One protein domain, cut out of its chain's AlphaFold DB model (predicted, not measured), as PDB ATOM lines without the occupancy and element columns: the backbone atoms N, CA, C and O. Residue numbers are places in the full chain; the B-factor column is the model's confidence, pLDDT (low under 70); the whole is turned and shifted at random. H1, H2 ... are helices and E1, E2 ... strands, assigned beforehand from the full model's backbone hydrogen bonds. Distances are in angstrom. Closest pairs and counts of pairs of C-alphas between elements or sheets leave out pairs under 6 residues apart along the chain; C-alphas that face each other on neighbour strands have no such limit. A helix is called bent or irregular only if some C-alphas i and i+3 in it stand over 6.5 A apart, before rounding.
ATOM      1  N   ASP A 166     132.114 147.669 121.120       66.31
ATOM      2  CA  ASP A 166     132.582 146.380 120.607       66.31
ATOM      3  C   ASP A 166     131.562 145.275 120.939       66.31
ATOM      4  O   ASP A 166     131.412 144.931 122.117       66.31
ATOM      5  N   PRO A 167     130.877 144.694 119.935       59.31
ATOM      6  CA  PRO A 167     129.917 143.614 120.149       59.31
ATOM      7  C   PRO A 167     130.570 142.327 120.669       59.31
ATOM      8  O   PRO A 167     129.862 141.431 121.115       59.31
ATOM      9  N   LEU A 168     131.902 142.220 120.603       64.69
ATOM     10  CA  LEU A 168     132.668 141.105 121.156       64.69
ATOM     11  C   LEU A 168     133.120 141.353 122.597       64.69
ATOM     12  O   LEU A 168     133.754 140.475 123.183       64.69
ATOM     13  N   ARG A 169     132.821 142.521 123.186       67.00
ATOM     14  CA  ARG A 169     133.154 142.777 124.585       67.00
ATOM     15  C   ARG A 169     132.278 141.890 125.475       67.00
ATOM     16  O   ARG A 169     131.061 142.061 125.470       67.00
ATOM     17  N   PRO A 170     132.871 140.965 126.249       61.09
ATOM     18  CA  PRO A 170     132.107 139.925 126.931       61.09
ATOM     19  C   PRO A 170     131.197 140.476 128.037       61.09
ATOM     20  O   PRO A 170     130.146 139.898 128.300       61.09
ATOM     21  N   SER A 171     131.569 141.596 128.671       71.38
ATOM     22  CA  SER A 171     130.812 142.168 129.786       71.38
ATOM     23  C   SER A 171     131.135 143.652 130.028       71.38
ATOM     24  O   SER A 171     132.298 144.051 129.897       71.38
ATOM     25  N   PRO A 172     130.153 144.475 130.464       78.44
ATOM     26  CA  PRO A 172     130.412 145.811 131.008       78.44
ATOM     27  C   PRO A 172     131.135 145.769 132.366       78.44
ATOM     28  O   PRO A 172     131.584 146.805 132.853       78.44
ATOM     29  N   ALA A 173     131.286 144.591 132.987       83.06
ATOM     30  CA  ALA A 173     131.968 144.432 134.272       83.06
ATOM     31  C   ALA A 173     133.390 145.012 134.263       83.06
ATOM     32  O   ALA A 173     133.800 145.625 135.245       83.06
ATOM     33  N   VAL A 174     134.117 144.899 133.147       87.31
ATOM     34  CA  VAL A 174     135.467 145.467 133.024       87.31
ATOM     35  C   VAL A 174     135.456 146.996 133.141       87.31
ATOM     36  O   VAL A 174     136.320 147.554 133.815       87.31
ATOM     37  N   ASP A 175     134.473 147.677 132.542       88.94
ATOM     38  CA  ASP A 175     134.332 149.137 132.658       88.94
ATOM     39  C   ASP A 175     134.031 149.552 134.092       88.94
ATOM     40  O   ASP A 175     134.626 150.494 134.607       88.94
ATOM     41  N   VAL A 176     133.143 148.806 134.745       88.88
ATOM     42  CA  VAL A 176     132.765 149.032 136.138       88.88
ATOM     43  C   VAL A 176     133.973 148.856 137.059       88.88
ATOM     44  O   VAL A 176     134.246 149.729 137.881       88.88
ATOM     45  N   VAL A 177     134.747 147.777 136.899       90.31
ATOM     46  CA  VAL A 177     135.963 147.528 137.693       90.31
ATOM     47  C   VAL A 177     137.016 148.608 137.437       90.31
ATOM     48  O   VAL A 177     137.582 149.142 138.391       90.31
ATOM     49  N   ALA A 178     137.250 148.988 136.177       93.00
ATOM     50  CA  ALA A 178     138.152 150.087 135.843       93.00
ATOM     51  C   ALA A 178     137.697 151.406 136.494       93.00
ATOM     52  O   ALA A 178     138.510 152.117 137.084       93.00
ATOM     53  N   GLY A 179     136.394 151.706 136.458       93.62
ATOM     54  CA  GLY A 179     135.813 152.892 137.081       93.62
ATOM     55  C   GLY A 179     135.983 152.887 138.601       93.62
ATOM     56  O   GLY A 179     136.338 153.909 139.182       93.62
ATOM     57  N   GLN A 180     135.811 151.733 139.251       92.94
ATOM     58  CA  GLN A 180     136.055 151.573 140.688       92.94
ATOM     59  C   GLN A 180     137.525 151.793 141.059       92.94
ATOM     60  O   GLN A 180     137.810 152.435 142.070       92.94
ATOM     61  N   ILE A 181     138.467 151.306 140.243       94.50
ATOM     62  CA  ILE A 181     139.900 151.564 140.440       94.50
ATOM     63  C   ILE A 181     140.186 153.065 140.335       94.50
ATOM     64  O   ILE A 181     140.870 153.611 141.197       94.50
ATOM     65  N   VAL A 182     139.632 153.743 139.325       96.12
ATOM     66  CA  VAL A 182     139.815 155.188 139.115       96.12
ATOM     67  C   VAL A 182     139.204 156.015 140.251       96.12
ATOM     68  O   VAL A 182     139.842 156.948 140.735       96.12
ATOM     69  N   LEU A 183     138.008 155.666 140.731       94.75
ATOM     70  CA  LEU A 183     137.388 156.339 141.875       94.75
ATOM     71  C   LEU A 183     138.200 156.127 143.159       94.75
ATOM     72  O   LEU A 183     138.513 157.094 143.850       94.75
ATOM     73  N   ALA A 184     138.617 154.892 143.448       94.06
ATOM     74  CA  ALA A 184     139.482 154.597 144.590       94.06
ATOM     75  C   ALA A 184     140.843 155.312 144.492       94.06
ATOM     76  O   ALA A 184     141.389 155.753 145.496       94.06
ATOM     77  N   ALA A 185     141.373 155.516 143.284       95.44
ATOM     78  CA  ALA A 185     142.606 156.268 143.049       95.44
ATOM     79  C   ALA A 185     142.509 157.768 143.415       95.44
ATOM     80  O   ALA A 185     143.527 158.473 143.412       95.44
ATOM     81  N   MET A 186     141.311 158.265 143.743       95.69
ATOM     82  CA  MET A 186     141.073 159.611 144.273       95.69
ATOM     83  C   MET A 186     140.871 159.650 145.798       95.69
ATOM     84  O   MET A 186     140.831 160.748 146.356       95.69
ATOM     85  N   THR A 187     140.794 158.504 146.484       92.31
ATOM     86  CA  THR A 187     140.558 158.421 147.937       92.31
ATOM     87  C   THR A 187     141.858 158.239 148.736       92.31
ATOM     88  O   THR A 187     142.965 158.201 148.188       92.31
ATOM     89  N   SER A 188     141.735 158.137 150.064       87.50
ATOM     90  CA  SER A 188     142.834 157.791 150.976       87.50
ATOM     91  C   SER A 188     143.271 156.323 150.884       87.50
ATOM     92  O   SER A 188     144.342 155.982 151.384       87.50
ATOM     93  N   THR A 189     142.480 155.464 150.238       87.94
ATOM     94  CA  THR A 189     142.696 154.015 150.113       87.94
ATOM     95  C   THR A 189     142.753 153.591 148.637       87.94
ATOM     96  O   THR A 189     141.897 152.836 148.164       87.94
ATOM     97  N   PRO A 190     143.753 154.076 147.870       90.25
ATOM     98  CA  PRO A 190     143.907 153.704 146.470       90.25
ATOM     99  C   PRO A 190     144.140 152.203 146.306       90.25
ATOM    100  O   PRO A 190     144.707 151.539 147.173       90.25
ATOM    101  N   ARG A 191     143.727 151.669 145.153       88.44
ATOM    102  CA  ARG A 191     143.969 150.266 144.810       88.44
ATOM    103  C   ARG A 191     145.438 150.049 144.469       88.44
ATOM    104  O   ARG A 191     146.043 150.857 143.758       88.44
ATOM    105  N   THR A 192     145.974 148.926 144.926       90.06
ATOM    106  CA  THR A 192     147.296 148.445 144.532       90.06
ATOM    107  C   THR A 192     147.317 148.078 143.054       90.06
ATOM    108  O   THR A 192     146.288 147.756 142.450       90.06
ATOM    109  N   GLN A 193     148.509 148.117 142.467       88.69
ATOM    110  CA  GLN A 193     148.739 147.665 141.107       88.69
ATOM    111  C   GLN A 193     148.224 146.233 140.926       88.69
ATOM    112  O   GLN A 193     148.438 145.364 141.772       88.69
ATOM    113  N   LEU A 194     147.547 145.989 139.803       86.44
ATOM    114  CA  LEU A 194     147.030 144.659 139.500       86.44
ATOM    115  C   LEU A 194     148.193 143.682 139.270       86.44
ATOM    116  O   LEU A 194     149.136 144.026 138.538       86.44
ATOM    117  N   PRO A 195     148.115 142.453 139.813       82.62
ATOM    118  CA  PRO A 195     149.126 141.433 139.578       82.62
ATOM    119  C   PRO A 195     149.216 141.093 138.089       82.62
ATOM    120  O   PRO A 195     148.260 141.278 137.325       82.62
ATOM    121  N   ALA A 196     150.386 140.610 137.660       79.69
ATOM    122  CA  ALA A 196     150.580 140.142 136.292       79.69
ATOM    123  C   ALA A 196     149.530 139.080 135.940       79.69
ATOM    124  O   ALA A 196     149.210 138.215 136.757       79.69
ATOM    125  N   VAL A 197     148.992 139.151 134.722       77.88
ATOM    126  CA  VAL A 197     148.078 138.114 134.243       77.88
ATOM    127  C   VAL A 197     148.908 136.845 134.043       77.88
ATOM    128  O   VAL A 197     149.911 136.868 133.329       77.88
ATOM    129  N   GLY A 198     148.529 135.759 134.720       68.75
ATOM    130  CA  GLY A 198     149.199 134.465 134.590       68.75
ATOM    131  C   GLY A 198     149.135 133.913 133.159       68.75
ATOM    132  O   GLY A 198     148.373 134.423 132.336       68.75
ATOM    133  N   PRO A 199     149.913 132.865 132.834       70.88
ATOM    134  CA  PRO A 199     149.916 132.282 131.496       70.88
ATOM    135  C   PRO A 199     148.516 131.802 131.084       70.88
ATOM    136  O   PRO A 199     147.722 131.360 131.921       70.88
ATOM    137  N   ALA A 200     148.227 131.871 129.781       60.81
ATOM    138  CA  ALA A 200     146.982 131.362 129.211       60.81
ATOM    139  C   ALA A 200     146.756 129.900 129.651       60.81
ATOM    140  O   ALA A 200     147.626 129.052 129.462       60.81
ATOM    141  N   GLY A 201     145.604 129.621 130.272       58.06
ATOM    142  CA  GLY A 201     145.251 128.295 130.805       58.06
ATOM    143  C   GLY A 201     145.359 128.130 132.328       58.06
ATOM    144  O   GLY A 201     145.027 127.063 132.835       58.06
ATOM    145  N   ALA A 202     145.774 129.161 133.074       60.62
ATOM    146  CA  ALA A 202     145.804 129.142 134.544       60.62
ATOM    147  C   ALA A 202     144.432 129.393 135.223       60.62
ATOM    148  O   ALA A 202     144.352 129.372 136.451       60.62
ATOM    149  N   GLY A 203     143.367 129.629 134.448       65.88
ATOM    150  CA  GLY A 203     142.021 129.968 134.923       65.88
ATOM    151  C   GLY A 203     140.992 129.974 133.788       65.88
ATOM    152  O   GLY A 203     141.282 129.470 132.698       65.88
ATOM    153  N   ASP A 204     139.804 130.534 134.036       78.88
ATOM    154  CA  ASP A 204     138.773 130.705 133.005       78.88
ATOM    155  C   ASP A 204     139.289 131.626 131.884       78.88
ATOM    156  O   ASP A 204     139.869 132.687 132.130       78.88
ATOM    157  N   LEU A 205     139.088 131.206 130.632       79.88
ATOM    158  CA  LEU A 205     139.462 131.972 129.447       79.88
ATOM    159  C   LEU A 205     138.775 133.346 129.433       79.88
ATOM    160  O   LEU A 205     139.400 134.324 129.027       79.88
ATOM    161  N   TYR A 206     137.526 133.435 129.900       79.81
ATOM    162  CA  TYR A 206     136.810 134.709 129.971       79.81
ATOM    163  C   TYR A 206     137.428 135.655 131.000       79.81
ATOM    164  O   TYR A 206     137.738 136.793 130.656       79.81
ATOM    165  N   GLU A 207     137.700 135.175 132.215       80.56
ATOM    166  CA  GLU A 207     138.378 135.960 133.257       80.56
ATOM    167  C   GLU A 207     139.766 136.429 132.796       80.56
ATOM    168  O   GLU A 207     140.166 137.568 133.042       80.56
ATOM    169  N   HIS A 208     140.497 135.574 132.074       83.62
ATOM    170  CA  HIS A 208     141.792 135.929 131.501       83.62
ATOM    171  C   HIS A 208     141.675 137.056 130.462       83.62
ATOM    172  O   HIS A 208     142.455 138.009 130.493       83.62
ATOM    173  N   ILE A 209     140.689 136.983 129.561       84.69
ATOM    174  CA  ILE A 209     140.424 138.032 128.566       84.69
ATOM    175  C   ILE A 209     140.011 139.339 129.255       84.69
ATOM    176  O   ILE A 209     140.538 140.399 128.917       84.69
ATOM    177  N   GLU A 210     139.118 139.285 130.245       85.38
ATOM    178  CA  GLU A 210     138.697 140.461 131.014       85.38
ATOM    179  C   GLU A 210     139.873 141.121 131.745       85.38
ATOM    180  O   GLU A 210     140.008 142.346 131.707       85.38
ATOM    181  N   ALA A 211     140.771 140.327 132.336       86.88
ATOM    182  CA  ALA A 211     141.978 140.825 132.989       86.88
ATOM    183  C   ALA A 211     142.934 141.526 132.005       86.88
ATOM    184  O   ALA A 211     143.503 142.568 132.340       86.88
ATOM    185  N   LEU A 212     143.093 140.994 130.786       88.38
ATOM    186  CA  LEU A 212     143.895 141.631 129.736       88.38
ATOM    187  C   LEU A 212     143.274 142.950 129.261       88.38
ATOM    188  O   LEU A 212     143.991 143.941 129.123       88.38
ATOM    189  N   ILE A 213     141.953 142.991 129.055       88.81
ATOM    190  CA  ILE A 213     141.246 144.220 128.661       88.81
ATOM    191  C   ILE A 213     141.379 145.278 129.760       88.81
ATOM    192  O   ILE A 213     141.741 146.417 129.468       88.81
ATOM    193  N   LEU A 214     141.132 144.907 131.022       90.94
ATOM    194  CA  LEU A 214     141.263 145.809 132.166       90.94
ATOM    195  C   LEU A 214     142.675 146.397 132.248       90.94
ATOM    196  O   LEU A 214     142.837 147.606 132.406       90.94
ATOM    197  N   ARG A 215     143.702 145.554 132.104       91.69
ATOM    198  CA  ARG A 215     145.102 145.990 132.100       91.69
ATOM    199  C   ARG A 215     145.387 146.961 130.957       91.69
ATOM    200  O   ARG A 215     145.924 148.031 131.221       91.69
ATOM    201  N   GLY A 216     144.964 146.639 129.734       91.75
ATOM    202  CA  GLY A 216     145.137 147.522 128.578       91.75
ATOM    203  C   GLY A 216     144.450 148.880 128.757       91.75
ATOM    204  O   GLY A 216     145.010 149.908 128.384       91.75
ATOM    205  N   MET A 217     143.272 148.918 129.394       92.94
ATOM    206  CA  MET A 217     142.612 150.178 129.750       92.94
ATOM    207  C   MET A 217     143.454 151.000 130.730       92.94
ATOM    208  O   MET A 217     143.722 152.168 130.466       92.94
ATOM    209  N   LEU A 218     143.909 150.402 131.835       95.50
ATOM    210  CA  LEU A 218     144.701 151.112 132.847       95.50
ATOM    211  C   LEU A 218     146.052 151.589 132.293       95.50
ATOM    212  O   LEU A 218     146.474 152.704 132.591       95.50
ATOM    213  N   GLU A 219     146.704 150.784 131.453       94.81
ATOM    214  CA  GLU A 219     147.928 151.168 130.740       94.81
ATOM    215  C   GLU A 219     147.679 152.362 129.815       94.81
ATOM    216  O   GLU A 219     148.475 153.300 129.802       94.81
ATOM    217  N   GLN A 220     146.545 152.390 129.111       93.19
ATOM    218  CA  GLN A 220     146.163 153.539 128.294       93.19
ATOM    219  C   GLN A 220     145.894 154.791 129.140       93.19
ATOM    220  O   GLN A 220     146.277 155.888 128.739       93.19
ATOM    221  N   PHE A 221     145.272 154.651 130.316       95.94
ATOM    222  CA  PHE A 221     145.015 155.780 131.224       95.94
ATOM    223  C   PHE A 221     146.325 156.400 131.721       95.94
ATOM    224  O   PHE A 221     146.447 157.625 131.810       95.94
ATOM    225  N   ILE A 222     147.317 155.548 131.994       96.00
ATOM    226  CA  ILE A 222     148.669 155.957 132.381       96.00
ATOM    227  C   ILE A 222     149.404 156.604 131.206       96.00
ATOM    228  O   ILE A 222     149.982 157.677 131.363       96.00
ATOM    229  N   ALA A 223     149.342 156.000 130.018       93.81
ATOM    230  CA  ALA A 223     149.966 156.537 128.810       93.81
ATOM    231  C   ALA A 223     149.406 157.912 128.409       93.81
ATOM    232  O   ALA A 223     150.115 158.720 127.806       93.81
ATOM    233  N   ASP A 224     148.148 158.191 128.751       93.06
ATOM    234  CA  ASP A 224     147.505 159.478 128.495       93.06
ATOM    235  C   ASP A 224     147.686 160.491 129.641       93.06
ATOM    236  O   ASP A 224     147.347 161.669 129.489       93.06
ATOM    237  N   GLY A 225     148.308 160.064 130.746       93.56
ATOM    238  CA  GLY A 225     148.883 160.922 131.783       93.56
ATOM    239  C   GLY A 225     147.927 161.378 132.884       93.56
ATOM    240  O   GLY A 225     148.335 162.142 133.757       93.56
ATOM    241  N   TRP A 226     146.671 160.928 132.874       95.06
ATOM    242  CA  TRP A 226     145.673 161.301 133.888       95.06
ATOM    243  C   TRP A 226     145.528 160.264 135.016       95.06
ATOM    244  O   TRP A 226     144.855 160.525 136.014       95.06
ATOM    245  N   LEU A 227     146.206 159.119 134.892       96.88
ATOM    246  CA  LEU A 227     146.397 158.124 135.946       96.88
ATOM    247  C   LEU A 227     147.896 157.851 136.115       96.88
ATOM    248  O   LEU A 227     148.637 157.818 135.141       96.88
ATOM    249  N   VAL A 228     148.357 157.626 137.343       96.69
ATOM    250  CA  VAL A 228     149.726 157.170 137.626       96.69
ATOM    251  C   VAL A 228     149.694 155.896 138.463       96.69
ATOM    252  O   VAL A 228     148.734 155.655 139.196       96.69
ATOM    253  N   CYS A 229     150.737 155.074 138.354       95.12
ATOM    254  CA  CYS A 229     150.878 153.846 139.129       95.12
ATOM    255  C   CYS A 229     152.317 153.714 139.638       95.12
ATOM    256  O   CYS A 229     153.230 153.473 138.854       95.12
ATOM    257  N   ASP A 230     152.491 153.884 140.948       91.81
ATOM    258  CA  ASP A 230     153.748 153.647 141.670       91.81
ATOM    259  C   ASP A 230     153.441 152.730 142.862       91.81
ATOM    260  O   ASP A 230     153.187 153.169 143.986       91.81
ATOM    261  N   GLY A 231     153.218 151.450 142.553       90.31
ATOM    262  CA  GLY A 231     152.668 150.442 143.468       90.31
ATOM    263  C   GLY A 231     151.165 150.586 143.752       90.31
ATOM    264  O   GLY A 231     150.470 149.583 143.889       90.31
ATOM    265  N   ASN A 232     150.640 151.814 143.772       94.12
ATOM    266  CA  ASN A 232     149.213 152.118 143.883       94.12
ATOM    267  C   ASN A 232     148.758 153.043 142.754       94.12
ATOM    268  O   ASN A 232     149.477 153.974 142.379       94.12
ATOM    269  N   TYR A 233     147.536 152.832 142.269       96.31
ATOM    270  CA  TYR A 233     146.912 153.723 141.298       96.31
ATOM    271  C   TYR A 233     146.519 155.043 141.955       96.31
ATOM    272  O   TYR A 233     145.862 155.060 142.995       96.31
ATOM    273  N   ARG A 234     146.888 156.166 141.338       97.06
ATOM    274  CA  ARG A 234     146.513 157.505 141.802       97.06
ATOM    275  C   ARG A 234     146.100 158.379 140.631       97.06
ATOM    276  O   ARG A 234     146.759 158.386 139.597       97.06
ATOM    277  N   VAL A 235     145.043 159.161 140.818       97.19
ATOM    278  CA  VAL A 235     144.717 160.274 139.920       97.19
ATOM    279  C   VAL A 235     145.413 161.527 140.462       97.19
ATOM    280  O   VAL A 235     145.103 161.940 141.595       97.19
ATOM    281  N   PRO A 236     146.355 162.134 139.711       96.00
ATOM    282  CA  PRO A 236     146.998 163.376 140.122       96.00
ATOM    283  C   PRO A 236     145.958 164.465 140.405       96.00
ATOM    284  O   PRO A 236     144.969 164.585 139.682       96.00
ATOM    285  N   GLN A 237     146.179 165.256 141.460       95.31
ATOM    286  CA  GLN A 237     145.205 166.241 141.953       95.31
ATOM    287  C   GLN A 237     144.628 167.148 140.846       95.31
ATOM    288  O   GLN A 237     143.406 167.303 140.828       95.31
ATOM    289  N   PRO A 238     145.426 167.658 139.884       96.00
ATOM    290  CA  PRO A 238     144.904 168.509 138.817       96.00
ATOM    291  C   PRO A 238     143.889 167.865 137.870       96.00
ATOM    292  O   PRO A 238     143.085 168.565 137.266       96.00
ATOM    293  N   PHE A 239     143.885 166.537 137.741       97.19
ATOM    294  CA  PHE A 239     142.974 165.835 136.832       97.19
ATOM    295  C   PHE A 239     141.681 165.384 137.507       97.19
ATOM    296  O   PHE A 239     140.715 165.058 136.816       97.19
ATOM    297  N   ARG A 240     141.634 165.377 138.846       96.44
ATOM    298  CA  ARG A 240     140.490 164.857 139.609       96.44
ATOM    299  C   ARG A 240     139.156 165.519 139.255       96.44
ATOM    300  O   ARG A 240     138.196 164.768 139.129       96.44
ATOM    301  N   PRO A 241     139.057 166.847 139.027       96.56
ATOM    302  CA  PRO A 241     137.799 167.451 138.588       96.56
ATOM    303  C   PRO A 241     137.293 166.867 137.261       96.56
ATOM    304  O   PRO A 241     136.159 166.410 137.182       96.56
ATOM    305  N   ALA A 242     138.151 166.792 136.236       97.00
ATOM    306  CA  ALA A 242     137.778 166.247 134.927       97.00
ATOM    307  C   ALA A 242     137.442 164.747 134.986       97.00
ATOM    308  O   ALA A 242     136.503 164.291 134.330       97.00
ATOM    309  N   VAL A 243     138.202 163.981 135.775       97.06
ATOM    310  CA  VAL A 243     137.964 162.550 136.001       97.06
ATOM    311  C   VAL A 243     136.635 162.342 136.721       97.06
ATOM    312  O   VAL A 243     135.853 161.495 136.301       97.06
ATOM    313  N   LEU A 244     136.343 163.120 137.765       96.25
ATOM    314  CA  LEU A 244     135.093 163.010 138.511       96.25
ATOM    315  C   LEU A 244     133.882 163.382 137.647       96.25
ATOM    316  O   LEU A 244     132.892 162.650 137.659       96.25
ATOM    317  N   ASP A 245     133.983 164.447 136.845       95.25
ATOM    318  CA  ASP A 245     132.955 164.822 135.865       95.25
ATOM    319  C   ASP A 245     132.703 163.668 134.879       95.25
ATOM    320  O   ASP A 245     131.556 163.320 134.593       95.25
ATOM    321  N   ALA A 246     133.777 163.019 134.405       95.31
ATOM    322  CA  ALA A 246     133.666 161.873 133.508       95.31
ATOM    323  C   ALA A 246     132.962 160.699 134.192       95.31
ATOM    324  O   ALA A 246     132.018 160.157 133.624       95.31
ATOM    325  N   MET A 247     133.372 160.338 135.413       94.69
ATOM    326  CA  MET A 247     132.776 159.228 136.166       94.69
ATOM    327  C   MET A 247     131.297 159.479 136.469       94.69
ATOM    328  O   MET A 247     130.488 158.566 136.358       94.69
ATOM    329  N   THR A 248     130.931 160.718 136.791       93.25
ATOM    330  CA  THR A 248     129.539 161.110 137.066       93.25
ATOM    331  C   THR A 248     128.642 160.960 135.834       93.25
ATOM    332  O   THR A 248     127.453 160.707 135.974       93.25
ATOM    333  N   SER A 249     129.198 161.067 134.622       89.81
ATOM    334  CA  SER A 249     128.440 160.905 133.372       89.81
ATOM    335  C   SER A 249     128.195 159.449 132.952       89.81
ATOM    336  O   SER A 249     127.584 159.210 131.909       89.81
ATOM    337  N   LEU A 250     128.709 158.471 133.706       88.50
ATOM    338  CA  LEU A 250     128.632 157.063 133.323       88.50
ATOM    339  C   LEU A 250     127.321 156.429 133.806       88.50
ATOM    340  O   LEU A 250     126.966 156.572 134.977       88.50
ATOM    341  N   PRO A 251     126.640 155.642 132.950       83.19
ATOM    342  CA  PRO A 251     125.284 155.158 133.222       83.19
ATOM    343  C   PRO A 251     125.212 154.197 134.415       83.19
ATOM    344  O   PRO A 251     124.174 154.057 135.045       83.19
ATOM    345  N   TYR A 252     126.316 153.535 134.763       80.88
ATOM    346  CA  TYR A 252     126.360 152.600 135.889       80.88
ATOM    347  C   TYR A 252     126.496 153.283 137.262       80.88
ATOM    348  O   TYR A 252     126.419 152.603 138.284       80.88
TER     349      TYR A 252
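This is residues 166 to 252 of the 260 residues of an uncharacterized protein of Rhodococcus sp. 05-2256-B3 (UniProt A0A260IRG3). A small hairpin of two short strands, E1 and E2, sits near the last residues of H1 and H2, and H1 lies in the middle between the longer H2 and H3. The first half of H1 packs on H2, while a long link, residues 185 to 204, runs from the end of H1 back to the start of H2. The printed part has 87 residues, with three named helices and two named strands in the order H1, H2, E1, E2, H3; the sheet, E1 - E2, is antiparallel and the class is mostly helix. The whole is compact, with a radius of gyration of the C-alphas of 13.6 A and spans of 41 by 29 by 22 A.

E1 is residues 228 to 230 and E2 is residues 232 to 234. H2, residues 205 to 223, is 26.7 A long. H1, residues 173 to 184, is 16.3 A long and begins at C-alpha 173 (131.968, 144.432, 134.272). H3, residues 237 to 248, is 17.2 A long and ends at C-alpha 248 (129.539, 161.110, 137.066); it is irregular, with C-alphas 238 and 241 7.2 A apart.

E1 and E2 form a hairpin, with N 228 and O 234 2.9 A apart, within hydrogen-bond range. The closest C-alphas of H2 and E1 are those of Ile 222 and Val 228, 5.5 A apart; of H1 and E2, those of Ile 181 and Tyr 233, 7.4 A. H1 touches H2 with residues 174 to 178 alone, the same way at a steep tilt of 41 degrees; the closest C-alphas, of Val 174 and Leu 214, are 5.9 A apart. H1 and H3 only just touch, with 3 pairs of C-alphas within 8 A, the closest those of Gly 179 and Met 247, 7.1 A; they run opposite ways at a steep tilt of 38 degrees. H2 and H3 are apart. Every O i to N i+4 pair is within hydrogen-bond range in H1 and H2, and 6 of 8 in H3.

The two C-alphas farthest apart, of Gly 201 and Pro 238, are 41.0 A from each other. The printed part has no cut; the link from H1 to H2 is long, and the other links are tight. The pLDDT is under 70 at residues 166 to 170, 198 and 200 to 203.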